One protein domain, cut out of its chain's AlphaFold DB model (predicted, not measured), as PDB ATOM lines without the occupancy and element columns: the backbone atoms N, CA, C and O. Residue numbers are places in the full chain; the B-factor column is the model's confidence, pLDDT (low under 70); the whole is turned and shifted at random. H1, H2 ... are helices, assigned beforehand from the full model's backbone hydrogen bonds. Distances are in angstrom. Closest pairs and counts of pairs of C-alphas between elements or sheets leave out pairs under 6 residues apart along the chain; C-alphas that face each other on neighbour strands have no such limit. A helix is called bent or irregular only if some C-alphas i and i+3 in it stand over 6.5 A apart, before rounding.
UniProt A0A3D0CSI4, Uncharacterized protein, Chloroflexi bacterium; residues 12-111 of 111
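Overview. This is residues 12 to 111 of the 111 residues of an uncharacterized protein of Chloroflexi bacterium (UniProt A0A3D0CSI4). A small helical body is built round H3, with the hairpin of H1 and H2 on one side, H5 across the later end of H3, and the long helix H6 crossing H3; residues 103 to 111, of which 103 to 109 belong to H6, stick out as an arm. The short helix H4 sits at a far corner of the body, beyond H5. The printed part has 100 residues with six named helices, H1 to H6 in order, and no named strand; the class is all helix. The whole is compact, with a radius of gyration of the C-alphas of 14.6 A and spans of 45 by 35 by 23 A.

Arrangement. H1, residues 12 to 17, and H2, residues 24 to 33, form a helical hairpin: they touch at a shallow tilt of 20 degrees, opposite ways, with the C-alphas of Ile 14 and Glu 33 closest at 6.4 A. H3, residues 40 to 53, only just touches H2, by residues 41 to 45 alone, with 3 pairs of C-alphas within 8 A; the closest are Ile 32 and Ser 42, at 5.8 A. H4, residues 63 to 67, is close to but not clearly touching H5, residues 69 to 79; their closest C-alphas, Lys 64 and Cys 72, are 6.3 A apart. H5 touches H1 at a shallow tilt of 31 degrees, the same way, with the C-alphas of Ala 13 and Asp 70 closest at 5.1 A. H5 also touches residues 49 to 53 of H3, only just about perpendicular at 72 degrees, with the C-alphas of Cys 53 and Ala 76 closest at 5.5 A. H6, residues 84 to 109, touches H3 with residues 90 to 99 alone, at a steep tilt of 57 degrees, opposite ways; the closest C-alphas, Ala 44 and Lys 95, are 4.7 A apart. With residues 84 to 88 alone H6 touches H2, where the C-alphas of Trp 25 and Asp 84 are closest at 5.7 A. H1 and H6 are apart. Every O i to N i+4 pair is within hydrogen-bond range in H2, H3, H4, H5 and H6; in H1 0 of 2 are, and 2 of 3 O i to N i+3 pairs.

Along the chain. H1 begins at C-alpha 12, (125.438, 104.065, 113.727), and measures 10.4 A; it is irregular, but only just, with C-alphas 12 and 15 at 7.0 A. H2 measures 14.3 A, H3 19.8 A, H4 6.4 A and H5 15.2 A. H3 ends at C-alpha 53, (131.443, 93.440, 122.589). H6 measures 37.1 A and ends at C-alpha 109, (122.911, 82.409, 93.601).

Size, cuts and confidence. The two C-alphas farthest apart, of Gly 19 and Ala 111, are 45.7 A apart. The printed part has no cut, and no link is long. The pLDDT is under 70 at residues 60 to 65 and 107 to 111.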
ATOM      1  N   SER A  12     125.653 102.748 113.110       90.38
ATOM      2  CA  SER A  12     125.438 104.065 113.727       90.38
ATOM      3  C   SER A  12     126.263 104.324 114.999       90.38
ATOM      4  O   SER A  12     126.419 105.483 115.380       90.38
ATOM      5  N   ALA A  13     126.823 103.286 115.637       91.69
ATOM      6  CA  ALA A  13     127.664 103.411 116.833       91.69
ATOM      7  C   ALA A  13     129.157 103.641 116.521       91.69
ATOM      8  O   ALA A  13     129.939 103.929 117.430       91.69
ATOM      9  N   ILE A  14     129.582 103.531 115.257       93.69
ATOM     10  CA  ILE A  14     130.980 103.734 114.836       93.69
ATOM     11  C   ILE A  14     131.513 105.137 115.180       93.69
ATOM     12  O   ILE A  14     132.625 105.213 115.713       93.69
ATOM     13  N   PRO A  15     130.750 106.239 115.007       92.94
ATOM     14  CA  PRO A  15     131.201 107.575 115.395       92.94
ATOM     15  C   PRO A  15     131.621 107.682 116.866       92.94
ATOM     16  O   PRO A  15     132.556 108.417 117.178       92.94
ATOM     17  N   ALA A  16     130.986 106.924 117.770       91.31
ATOM     18  CA  ALA A  16     131.311 106.908 119.200       91.31
ATOM     19  C   ALA A  16     132.633 106.185 119.529       91.31
ATOM     20  O   ALA A  16     133.116 106.235 120.664       91.31
ATOM     21  N   LEU A  17     133.222 105.493 118.549       93.69
ATOM     22  CA  LEU A  17     134.523 104.835 118.667       93.69
ATOM     23  C   LEU A  17     135.685 105.752 118.286       93.69
ATOM     24  O   LEU A  17     136.835 105.438 118.622       93.69
ATOM     25  N   ARG A  18     135.393 106.892 117.646       88.00
ATOM     26  CA  ARG A  18     136.385 107.935 117.381       88.00
ATOM     27  C   ARG A  18     136.923 108.478 118.698       88.00
ATOM     28  O   ARG A  18     136.179 108.756 119.634       88.00
ATOM     29  N   GLY A  19     138.244 108.591 118.789       84.56
ATOM     30  CA  GLY A  19     138.918 109.105 119.982       84.56
ATOM     31  C   GLY A  19     138.922 108.158 121.189       84.56
ATOM     32  O   GLY A  19     139.505 108.500 122.215       84.56
ATOM     33  N   VAL A  20     138.344 106.951 121.088       92.38
ATOM     34  CA  VAL A  20     138.506 105.919 122.130       92.38
ATOM     35  C   VAL A  20     139.955 105.429 122.179       92.38
ATOM     36  O   VAL A  20     140.485 105.114 123.246       92.38
ATOM     37  N   ARG A  21     140.594 105.361 121.008       93.25
ATOM     38  CA  ARG A  21     142.025 105.107 120.806       93.25
ATOM     39  C   ARG A  21     142.503 105.993 119.654       93.25
ATOM     40  O   ARG A  21     141.685 106.510 118.896       93.25
ATOM     41  N   ASN A  22     143.816 106.151 119.527       91.19
ATOM     42  CA  ASN A  22     144.448 107.023 118.532       91.19
ATOM     43  C   ASN A  22     145.143 106.200 117.433       91.19
ATOM     44  O   ASN A  22     145.053 104.972 117.413       91.19
ATOM     45  N   GLY A  23     145.850 106.875 116.522       93.12
ATOM     46  CA  GLY A  23     146.675 106.235 115.495       93.12
ATOM     47  C   GLY A  23     145.860 105.348 114.556       93.12
ATOM     48  O   GLY A  23     144.777 105.727 114.124       93.12
ATOM     49  N   ALA A  24     146.352 104.137 114.297       94.38
ATOM     50  CA  ALA A  24     145.753 103.217 113.329       94.38
ATOM     51  C   ALA A  24     144.295 102.829 113.646       94.38
ATOM     52  O   ALA A  24     143.543 102.473 112.741       94.38
ATOM     53  N   TRP A  25     143.878 102.869 114.920       95.75
ATOM     54  CA  TRP A  25     142.472 102.645 115.266       95.75
ATOM     55  C   TRP A  25     141.583 103.809 114.825       95.75
ATOM     56  O   TRP A  25     140.516 103.570 114.269       95.75
ATOM     57  N   LEU A  26     142.030 105.046 115.059       95.31
ATOM     58  CA  LEU A  26     141.294 106.243 114.657       95.31
ATOM     59  C   LEU A  26     141.119 106.271 113.135       95.31
ATOM     60  O   LEU A  26     139.989 106.375 112.669       95.31
ATOM     61  N   GLU A  27     142.211 106.059 112.396       95.88
ATOM     62  CA  GLU A  27     142.212 105.995 110.927       95.88
ATOM     63  C   GLU A  27     141.221 104.949 110.397       95.88
ATOM     64  O   GLU A  27     140.455 105.226 109.478       95.88
ATOM     65  N   LEU A  28     141.181 103.761 111.015       96.12
ATOM     66  CA  LEU A  28     140.214 102.725 110.659       96.12
ATOM     67  C   LEU A  28     138.776 103.191 110.918       96.12
ATOM     68  O   LEU A  28     137.930 103.059 110.041       96.12
ATOM     69  N   THR A  29     138.478 103.727 112.104       95.75
ATOM     70  CA  THR A  29     137.108 104.159 112.426       95.75
ATOM     71  C   THR A  29     136.626 105.302 111.537       95.75
ATOM     72  O   THR A  29     135.472 105.288 111.125       95.75
ATOM     73  N   GLU A  30     137.506 106.250 111.202       95.56
ATOM     74  CA  GLU A  30     137.190 107.352 110.289       95.56
ATOM     75  C   GLU A  30     136.951 106.848 108.867       95.56
ATOM     76  O   GLU A  30     136.030 107.321 108.209       95.56
ATOM     77  N   HIS A  31     137.731 105.864 108.409       95.88
ATOM     78  CA  HIS A  31     137.522 105.243 107.107       95.88
ATOM     79  C   HIS A  31     136.159 104.549 107.021       95.88
ATOM     80  O   HIS A  31     135.388 104.860 106.116       95.88
ATOM     81  N   ILE A  32     135.843 103.664 107.973       96.69
ATOM     82  CA  ILE A  32     134.585 102.902 107.956       96.69
ATOM     83  C   ILE A  32     133.367 103.823 108.093       96.69
ATOM     84  O   ILE A  32     132.361 103.591 107.439       96.69
ATOM     85  N   GLU A  33     133.453 104.906 108.874       94.62
ATOM     86  CA  GLU A  33     132.351 105.871 109.003       94.62
ATOM     87  C   GLU A  33     131.947 106.519 107.664       94.62
ATOM     88  O   GLU A  33     130.797 106.923 107.510       94.62
ATOM     89  N   GLN A  34     132.865 106.621 106.695       95.56
ATOM     90  CA  GLN A  34     132.563 107.162 105.362       95.56
ATOM     91  C   GLN A  34     131.960 106.130 104.402       95.56
ATOM     92  O   GLN A  34     131.552 106.492 103.296       95.56
ATOM     93  N   LEU A  35     131.943 104.852 104.779       95.94
ATOM     94  CA  LEU A  35     131.422 103.780 103.948       95.94
ATOM     95  C   LEU A  35     129.931 103.561 104.209       95.94
ATOM     96  O   LEU A  35     129.403 103.848 105.282       95.94
ATOM     97  N   ASP A  36     129.254 103.019 103.201       94.19
ATOM     98  CA  ASP A  36     127.878 102.555 103.347       94.19
ATOM     99  C   ASP A  36     127.810 101.346 104.294       94.19
ATOM    100  O   ASP A  36     128.757 100.560 104.375       94.19
ATOM    101  N   GLU A  37     126.693 101.164 104.996       90.19
ATOM    102  CA  GLU A  37     126.525 100.040 105.925       90.19
ATOM    103  C   GLU A  37     126.548  98.668 105.230       90.19
ATOM    104  O   GLU A  37     126.952  97.680 105.846       90.19
ATOM    105  N   ALA A  38     126.169  98.604 103.946       90.81
ATOM    106  CA  ALA A  38     126.214  97.396 103.128       90.81
ATOM    107  C   ALA A  38     127.592  97.149 102.493       90.81
ATOM    108  O   ALA A  38     127.793  96.123 101.842       90.81
ATOM    109  N   ASN A  39     128.551  98.067 102.666       95.62
ATOM    110  CA  ASN A  39     129.916  97.843 102.216       95.62
ATOM    111  C   ASN A  39     130.549  96.679 102.992       95.62
ATOM    112  O   ASN A  39     130.406  96.557 104.207       95.62
ATOM    113  N   GLU A  40     131.313  95.851 102.291       95.88
ATOM    114  CA  GLU A  40     132.030  94.714 102.862       95.88
ATOM    115  C   GLU A  40     132.902  95.072 104.074       95.88
ATOM    116  O   GLU A  40     132.907  94.347 105.072       95.88
ATOM    117  N   GLU A  41     133.600  96.208 104.043       97.00
ATOM    118  CA  GLU A  41     134.433  96.644 105.162       97.00
ATOM    119  C   GLU A  41     133.592  97.072 106.369       97.00
ATOM    120  O   GLU A  41     133.938  96.749 107.509       97.00
ATOM    121  N   SER A  42     132.451  97.722 106.137       96.69
ATOM    122  CA  SER A  42     131.483  98.079 107.180       96.69
ATOM    123  C   SER A  42     130.872  96.842 107.834       96.69
ATOM    124  O   SER A  42     130.778  96.761 109.066       96.69
ATOM    125  N   LEU A  43     130.527  95.833 107.030       96.00
ATOM    126  CA  LEU A  43     130.046  94.534 107.501       96.00
ATOM    127  C   LEU A  43     131.122  93.812 108.320       96.00
ATOM    128  O   LEU A  43     130.847  93.320 109.419       96.00
ATOM    129  N   ALA A  44     132.366  93.803 107.839       97.56
ATOM    130  CA  ALA A  44     133.504  93.206 108.529       97.56
ATOM    131  C   ALA A  44     133.797  93.892 109.870       97.56
ATOM    132  O   ALA A  44     134.022  93.225 110.888       97.56
ATOM    133  N   PHE A  45     133.759  95.225 109.903       97.56
ATOM    134  CA  PHE A  45     133.936  96.000 111.126       97.56
ATOM    135  C   PHE A  45     132.814  95.709 112.127       97.56
ATOM    136  O   PHE A  45     133.077  95.432 113.302       97.56
ATOM    137  N   THR A  46     131.570  95.676 111.650       95.44
ATOM    138  CA  THR A  46     130.397  95.323 112.454       95.44
ATOM    139  C   THR A  46     130.525  93.918 113.041       95.44
ATOM    140  O   THR A  46     130.377  93.740 114.252       95.44
ATOM    141  N   LEU A  47     130.904  92.922 112.234       96.31
ATOM    142  CA  LEU A  47     131.150  91.548 112.681       96.31
ATOM    143  C   LEU A  47     132.248  91.481 113.751       96.31
ATOM    144  O   LEU A  47     132.099  90.797 114.772       96.31
ATOM    145  N   MET A  48     133.350  92.205 113.546       97.06
ATOM    146  CA  MET A  48     134.426  92.308 114.528       97.06
ATOM    147  C   MET A  48     133.904  92.878 115.856       97.06
ATOM    148  O   MET A  48     134.195  92.315 116.918       97.06
ATOM    149  N   MET A  49     133.116  93.954 115.815       96.06
ATOM    150  CA  MET A  49     132.570  94.608 117.005       96.06
ATOM    151  C   MET A  49     131.524  93.754 117.723       96.06
ATOM    152  O   MET A  49     131.567  93.659 118.949       96.06
ATOM    153  N   VAL A  50     130.658  93.039 116.998       94.00
ATOM    154  CA  VAL A  50     129.725  92.047 117.568       94.00
ATOM    155  C   VAL A  50     130.474  91.033 118.435       94.00
ATOM    156  O   VAL A  50     130.046  90.725 119.552       94.00
ATOM    157  N   ARG A  51     131.620  90.543 117.949       94.88
ATOM    158  CA  ARG A  51     132.470  89.585 118.671       94.88
ATOM    159  C   ARG A  51     133.206  90.235 119.837       94.88
ATOM    160  O   ARG A  51     133.240  89.656 120.920       94.88
ATOM    161  N   LEU A  52     133.766  91.427 119.637       94.69
ATOM    162  CA  LEU A  52     134.521  92.148 120.665       94.69
ATOM    163  C   LEU A  52     133.633  92.551 121.853       94.69
ATOM    164  O   LEU A  52     134.016  92.363 123.006       94.69
ATOM    165  N   CYS A  53     132.431  93.057 121.580       91.56
ATOM    166  CA  CYS A  53     131.443  93.440 122.589       91.56
ATOM    167  C   CYS A  53     130.715  92.230 123.195       91.56
ATOM    168  O   CYS A  53     130.115  92.331 124.274       91.56
ATOM    169  N   GLY A  54     130.747  91.082 122.510       89.81
ATOM    170  CA  GLY A  54     129.967  89.899 122.857       89.81
ATOM    171  C   GLY A  54     128.463  90.153 122.743       89.81
ATOM    172  O   GLY A  54     127.722  89.778 123.653       89.81
ATOM    173  N   CYS A  55     128.024  90.823 121.670       88.75
ATOM    174  CA  CYS A  55     126.625  91.218 121.454       88.75
ATOM    175  C   CYS A  55     125.669  90.021 121.418       88.75
ATOM    176  O   CYS A  55     124.550  90.133 121.896       88.75
ATOM    177  N   LEU A  56     126.129  88.849 120.966       84.19
ATOM    178  CA  LEU A  56     125.322  87.618 120.942       84.19
ATOM    179  C   LEU A  56     124.883  87.138 122.340       84.19
ATOM    180  O   LEU A  56     123.947  86.359 122.458       84.19
ATOM    181  N   ASN A  57     125.535  87.628 123.399       82.25
ATOM    182  CA  ASN A  57     125.168  87.357 124.790       82.25
ATOM    183  C   ASN A  57     124.394  88.531 125.430       82.25
ATOM    184  O   ASN A  57     124.216  88.566 126.649       82.25
ATOM    185  N   CYS A  58     123.988  89.538 124.647       79.88
ATOM    186  CA  CYS A  58     123.234  90.695 125.120       79.88
ATOM    187  C   CYS A  58     121.740  90.356 125.159       79.88
ATOM    188  O   CYS A  58     121.065  90.327 124.134       79.88
ATOM    189  N   GLN A  59     121.221  90.075 126.353       71.62
ATOM    190  CA  GLN A  59     119.816  89.712 126.548       71.62
ATOM    191  C   GLN A  59     118.982  90.906 127.051       71.62
ATOM    192  O   GLN A  59     119.530  91.800 127.715       71.62
ATOM    193  N   PRO A  60     117.660  90.929 126.787       67.06
ATOM    194  CA  PRO A  60     116.726  91.852 127.430       67.06
ATOM    195  C   PRO A  60     116.887  91.851 128.954       67.06
ATOM    196  O   PRO A  60     116.944  90.797 129.578       67.06
ATOM    197  N   GLY A  61     117.012  93.037 129.553       63.12
ATOM    198  CA  GLY A  61     117.283  93.190 130.990       63.12
ATOM    199  C   GLY A  61     118.763  93.100 131.389       63.12
ATOM    200  O   GLY A  61     119.094  93.345 132.547       63.12
ATOM    201  N   SER A  62     119.679  92.818 130.456       67.50
ATOM    202  CA  SER A  62     121.112  92.858 130.751       67.50
ATOM    203  C   SER A  62     121.613  94.287 131.005       67.50
ATOM    204  O   SER A  62     121.129  95.272 130.433       67.50
ATOM    205  N   TYR A  63     122.653  94.401 131.837       62.91
ATOM    206  CA  TYR A  63     123.345  95.670 132.085       62.91
ATOM    207  C   TYR A  63     123.879  96.302 130.788       62.91
ATOM    208  O   TYR A  63     123.840  97.521 130.638       62.91
ATOM    209  N   LYS A  64     124.317  95.478 129.824       67.69
ATOM    210  CA  LYS A  64     124.807  95.934 128.514       67.69
ATOM    211  C   LYS A  64     123.713  96.597 127.688       67.69
ATOM    212  O   LYS A  64     123.934  97.695 127.191       67.69
ATOM    213  N   LEU A  65     122.530  95.984 127.616       68.62
ATOM    214  CA  LEU A  65     121.390  96.588 126.930       68.62
ATOM    215  C   LEU A  65     121.011  97.910 127.598       68.62
ATOM    216  O   LEU A  65     120.760  98.903 126.939       68.62
ATOM    217  N   SER A  66     121.057  97.984 128.923       72.56
ATOM    218  CA  SER A  66     120.817  99.250 129.614       72.56
ATOM    219  C   SER A  66     121.860 100.335 129.284       72.56
ATOM    220  O   SER A  66     121.570 101.508 129.475       72.56
ATOM    221  N   LEU A  67     123.052 100.013 128.788       75.25
ATOM    222  CA  LEU A  67     124.126 100.994 128.618       75.25
ATOM    223  C   LEU A  67     124.055 101.844 127.336       75.25
ATOM    224  O   LEU A  67     124.681 102.904 127.296       75.25
ATOM    225  N   GLY A  68     123.335 101.390 126.308       84.25
ATOM    226  CA  GLY A  68     123.487 101.907 124.943       84.25
ATOM    227  C   GLY A  68     124.632 101.218 124.192       84.25
ATOM    228  O   GLY A  68     125.689 100.951 124.780       84.25
ATOM    229  N   CYS A  69     124.429 100.939 122.899       87.81
ATOM    230  CA  CYS A  69     125.444 100.300 122.054       87.81
ATOM    231  C   CYS A  69     126.738 101.124 121.993       87.81
ATOM    232  O   CYS A  69     127.810 100.540 122.150       87.81
ATOM    233  N   ASP A  70     126.640 102.452 121.902       90.50
ATOM    234  CA  ASP A  70     127.778 103.381 121.897       90.50
ATOM    235  C   ASP A  70     128.672 103.171 123.127       90.50
ATOM    236  O   ASP A  70     129.839 102.795 123.018       90.50
ATOM    237  N   THR A  71     128.099 103.301 124.330       89.88
ATOM    238  CA  THR A  71     128.836 103.140 125.591       89.88
ATOM    239  C   THR A  71     129.414 101.733 125.734       89.88
ATOM    240  O   THR A  71     130.529 101.560 126.239       89.88
ATOM    241  N   CYS A  72     128.658 100.703 125.334       90.25
ATOM    242  CA  CYS A  72     129.119  99.319 125.399       90.25
ATOM    243  C   CYS A  72     130.325  99.094 124.479       90.25
ATOM    244  O   CYS A  72     131.309  98.483 124.906       90.25
ATOM    245  N   ALA A  73     130.265  99.630 123.263       92.69
ATOM    246  CA  ALA A  73     131.301  99.497 122.258       92.69
ATOM    247  C   ALA A  73     132.570 100.269 122.631       92.69
ATOM    248  O   ALA A  73     133.651  99.674 122.645       92.69
ATOM    249  N   SER A  74     132.452 101.534 123.055       94.06
ATOM    250  CA  SER A  74     133.603 102.314 123.524       94.06
ATOM    251  C   SER A  74     134.288 101.610 124.699       94.06
ATOM    252  O   SER A  74     135.501 101.427 124.680       94.06
ATOM    253  N   ARG A  75     133.529 101.085 125.678       93.19
ATOM    254  CA  ARG A  75     134.098 100.304 126.795       93.19
ATOM    255  C   ARG A  75     134.804  99.029 126.336       93.19
ATOM    256  O   ARG A  75     135.855  98.696 126.886       93.19
ATOM    257  N   ALA A  76     134.250  98.303 125.366       94.12
ATOM    258  CA  ALA A  76     134.879  97.094 124.834       94.12
ATOM    259  C   ALA A  76     136.240  97.412 124.188       94.12
ATOM    260  O   ALA A  76     137.224  96.721 124.444       94.12
ATOM    261  N   VAL A  77     136.318  98.508 123.432       95.75
ATOM    262  CA  VAL A  77     137.553  98.970 122.782       95.75
ATOM    263  C   VAL A  77     138.564  99.518 123.798       95.75
ATOM    264  O   VAL A  77     139.748  99.182 123.716       95.75
ATOM    265  N   THR A  78     138.125 100.298 124.794       94.44
ATOM    266  CA  THR A  78     138.993 100.807 125.874       94.44
ATOM    267  C   THR A  78     139.551  99.679 126.741       94.44
ATOM    268  O   THR A  78     140.721  99.699 127.111       94.44
ATOM    269  N   SER A  79     138.733  98.676 127.072       93.94
ATOM    270  CA  SER A  79     139.152  97.539 127.908       93.94
ATOM    271  C   SER A  79     139.986  96.497 127.155       93.94
ATOM    272  O   SER A  79     140.544  95.583 127.773       93.94
ATOM    273  N   PHE A  80     140.109  96.629 125.831       95.94
ATOM    274  CA  PHE A  80     140.923  95.743 125.020       95.94
ATOM    275  C   PHE A  80     142.421  95.938 125.315       95.94
ATOM    276  O   PHE A  80     143.051  96.893 124.862       95.94
ATOM    277  N   LYS A  81     143.008  94.973 126.035       92.50
ATOM    278  CA  LYS A  81     144.406  94.993 126.513       92.50
ATOM    279  C   LYS A  81     145.483  94.884 125.421       92.50
ATOM    280  O   LYS A  81     146.663  94.991 125.733       92.50
ATOM    281  N   GLY A  82     145.116  94.591 124.172       93.12
ATOM    282  CA  GLY A  82     146.079  94.481 123.073       93.12
ATOM    283  C   GLY A  82     146.363  95.818 122.387       93.12
ATOM    284  O   GLY A  82     145.695  96.820 122.637       93.12
ATOM    285  N   SER A  83     147.337  95.817 121.478       95.12
ATOM    286  CA  SER A  83     147.672  96.963 120.626       95.12
ATOM    287  C   SER A  83     146.604  97.243 119.565       95.12
ATOM    288  O   SER A  83     145.809  96.366 119.219       95.12
ATOM    289  N   ASP A  84     146.653  98.434 118.968       94.44
ATOM    290  CA  ASP A  84     145.793  98.790 117.830       94.44
ATOM    291  C   ASP A  84     146.019  97.825 116.664       94.44
ATOM    292  O   ASP A  84     145.072  97.315 116.076       94.44
ATOM    293  N   SER A  85     147.270  97.423 116.416       94.75
ATOM    294  CA  SER A  85     147.595  96.402 115.411       94.75
ATOM    295  C   SER A  85     146.911  95.049 115.665       94.75
ATOM    296  O   SER A  85     146.622  94.310 114.719       94.75
ATOM    297  N   ALA A  86     146.614  94.704 116.924       96.69
ATOM    298  CA  ALA A  86     145.850  93.508 117.263       96.69
ATOM    299  C   ALA A  86     144.338  93.676 117.037       96.69
ATOM    300  O   ALA A  86     143.670  92.673 116.773       96.69
ATOM    301  N   LEU A  87     143.800  94.898 117.116       96.44
ATOM    302  CA  LEU A  87     142.436  95.209 116.673       96.44
ATOM    303  C   LEU A  87     142.348  95.165 115.146       96.44
ATOM    304  O   LEU A  87     141.524  94.430 114.617       96.44
ATOM    305  N   LEU A  88     143.282  95.805 114.438       96.75
ATOM    306  CA  LEU A  88     143.342  95.778 112.972       96.75
ATOM    307  C   LEU A  88     143.509  94.356 112.418       96.75
ATOM    308  O   LEU A  88     142.998  94.028 111.352       96.75
ATOM    309  N   ARG A  89     144.212  93.469 113.131       97.75
ATOM    310  CA  ARG A  89     144.274  92.046 112.762       97.75
ATOM    311  C   ARG A  89     142.928  91.339 112.935       97.75
ATOM    312  O   ARG A  89     142.601  90.487 112.119       97.75
ATOM    313  N   ARG A  90     142.154  91.665 113.978       97.69
ATOM    314  CA  ARG A  90     140.792  91.126 114.140       97.69
ATOM    315  C   ARG A  90     139.857  91.641 113.056       97.69
ATOM    316  O   ARG A  90     139.070  90.851 112.555       97.69
ATOM    317  N   PHE A  91     139.983  92.914 112.691       98.06
ATOM    318  CA  PHE A  91     139.254  93.502 111.574       98.06
ATOM    319  C   PHE A  91     139.565  92.773 110.264       98.06
ATOM    320  O   PHE A  91     138.652  92.248 109.646       98.06
ATOM    321  N   ARG A  92     140.847  92.624 109.901       98.06
ATOM    322  CA  ARG A  92     141.250  91.885 108.689       98.06
ATOM    323  C   ARG A  92     140.726  90.454 108.658       98.06
ATOM    324  O   ARG A  92     140.178  90.039 107.652       98.06
ATOM    325  N   LYS A  93     140.805  89.737 109.783       98.25
ATOM    326  CA  LYS A  93     140.223  88.395 109.883       98.25
ATOM    327  C   LYS A  93     138.706  88.403 109.655       98.25
ATOM    328  O   LYS A  93     138.183  87.522 108.992       98.25
ATOM    329  N   ALA A  94     137.990  89.377 110.218       97.94
ATOM    330  CA  ALA A  94     136.558  89.514 109.973       97.94
ATOM    331  C   ALA A  94     136.263  89.863 108.503       97.94
ATOM    332  O   ALA A  94     135.283  89.361 107.970       97.94
ATOM    333  N   LYS A  95     137.123  90.658 107.854       97.94
ATOM    334  CA  LYS A  95     137.025  90.992 106.429       97.94
ATOM    335  C   LYS A  95     137.168  89.753 105.549       97.94
ATOM    336  O   LYS A  95     136.266  89.482 104.776       97.94
ATOM    337  N   GLU A  96     138.202  88.944 105.775       97.94
ATOM    338  CA  GLU A  96     138.399  87.663 105.074       97.94
ATOM    339  C   GLU A  96     137.180  86.730 105.210       97.94
ATOM    340  O   GLU A  96     136.805  86.034 104.270       97.94
ATOM    341  N   GLU A  97     136.539  86.706 106.384       97.50
ATOM    342  CA  GLU A  97     135.334  85.899 106.608       97.50
ATOM    343  C   GLU A  97     134.107  86.436 105.851       97.50
ATOM    344  O   GLU A  97     133.317  85.637 105.346       97.50
ATOM    345  N   VAL A  98     133.943  87.761 105.763       96.25
ATOM    346  CA  VAL A  98     132.869  88.390 104.978       96.25
ATOM    347  C   VAL A  98     133.101  88.166 103.485       96.25
ATOM    348  O   VAL A  98     132.188  87.687 102.818       96.25
ATOM    349  N   GLU A  99     134.320  88.394 102.993       95.94
ATOM    350  CA  GLU A  99     134.728  88.144 101.602       95.94
ATOM    351  C   GLU A  99     134.438  86.694 101.198       95.94
ATOM    352  O   GLU A  99     133.798  86.429 100.178       95.94
ATOM    353  N   ALA A 100     134.845  85.731 102.033       95.94
ATOM    354  CA  ALA A 100     134.590  84.316 101.783       95.94
ATOM    355  C   ALA A 100     133.089  83.985 101.764       95.94
ATOM    356  O   ALA A 100     132.638  83.191 100.934       95.94
ATOM    357  N   PHE A 101     132.307  84.587 102.666       94.88
ATOM    358  CA  PHE A 101     130.861  84.398 102.709       94.88
ATOM    359  C   PHE A 101     130.184  84.955 101.452       94.88
ATOM    360  O   PHE A 101     129.427  84.226 100.807       94.88
ATOM    361  N   LEU A 102     130.498  86.195 101.065       93.31
ATOM    362  CA  LEU A 102     129.945  86.840  99.874       93.31
ATOM    363  C   LEU A 102     130.298  86.060  98.605       93.31
ATOM    364  O   LEU A 102     129.397  85.705  97.847       93.31
ATOM    365  N   ALA A 103     131.565  85.664  98.438       93.19
ATOM    366  CA  ALA A 103     131.999  84.846  97.308       93.19
ATOM    367  C   ALA A 103     131.255  83.497  97.239       93.19
ATOM    368  O   ALA A 103     130.854  83.050  96.163       93.19
ATOM    369  N   SER A 104     131.027  82.847  98.388       93.12
ATOM    370  CA  SER A 104     130.269  81.591  98.440       93.12
ATOM    371  C   SER A 104     128.786  81.771  98.090       93.12
ATOM    372  O   SER A 104     128.184  80.887  97.478       93.12
ATOM    373  N   HIS A 105     128.194  82.916  98.441       86.12
ATOM    374  CA  HIS A 105     126.794  83.213  98.158       86.12
ATOM    375  C   HIS A 105     126.559  83.661  96.720       86.12
ATOM    376  O   HIS A 105     125.568  83.243  96.128       86.12
ATOM    377  N   GLU A 106     127.473  84.425  96.127       80.12
ATOM    378  CA  GLU A 106     127.432  84.740  94.698       80.12
ATOM    379  C   GLU A 106     127.505  83.464  93.853       80.12
ATOM    380  O   GLU A 106     126.696  83.278  92.944       80.12
ATOM    381  N   ALA A 107     128.389  82.526  94.214       69.44
ATOM    382  CA  ALA A 107     128.485  81.229  93.547       69.44
ATOM    383  C   ALA A 107     127.211  80.374  93.703       69.44
ATOM    384  O   ALA A 107     126.854  79.640  92.784       69.44
ATOM    385  N   SER A 108     126.516  80.471  94.842       68.38
ATOM    386  CA  SER A 108     125.274  79.729  95.098       68.38
ATOM    387  C   SER A 108     124.023  80.376  94.491       68.38
ATOM    388  O   SER A 108     123.053  79.661  94.273       68.38
ATOM    389  N   ASN A 109     124.019  81.691  94.249       63.62
ATOM    390  CA  ASN A 109     122.911  82.409  93.601       63.62
ATOM    391  C   ASN A 109     123.022  82.431  92.066       63.62
ATOM    392  O   ASN A 109     122.052  82.770  91.394       63.62
ATOM    393  N   ALA A 110     124.197  82.117  91.513       57.56
ATOM    394  CA  ALA A 110     124.428  82.016  90.073       57.56
ATOM    395  C   ALA A 110     124.151  80.610  89.491       57.56
ATOM    396  O   ALA A 110     124.248  80.439  88.274       57.56
ATOM    397  N   ALA A 111     123.837  79.625  90.341       49.12
ATOM    398  CA  ALA A 111     123.504  78.241  89.985       49.12
ATOM    399  C   ALA A 111     121.991  77.991  90.058       49.12
ATOM    400  O   ALA A 111     121.489  77.235  89.193       49.12
TER     401      ALA A 111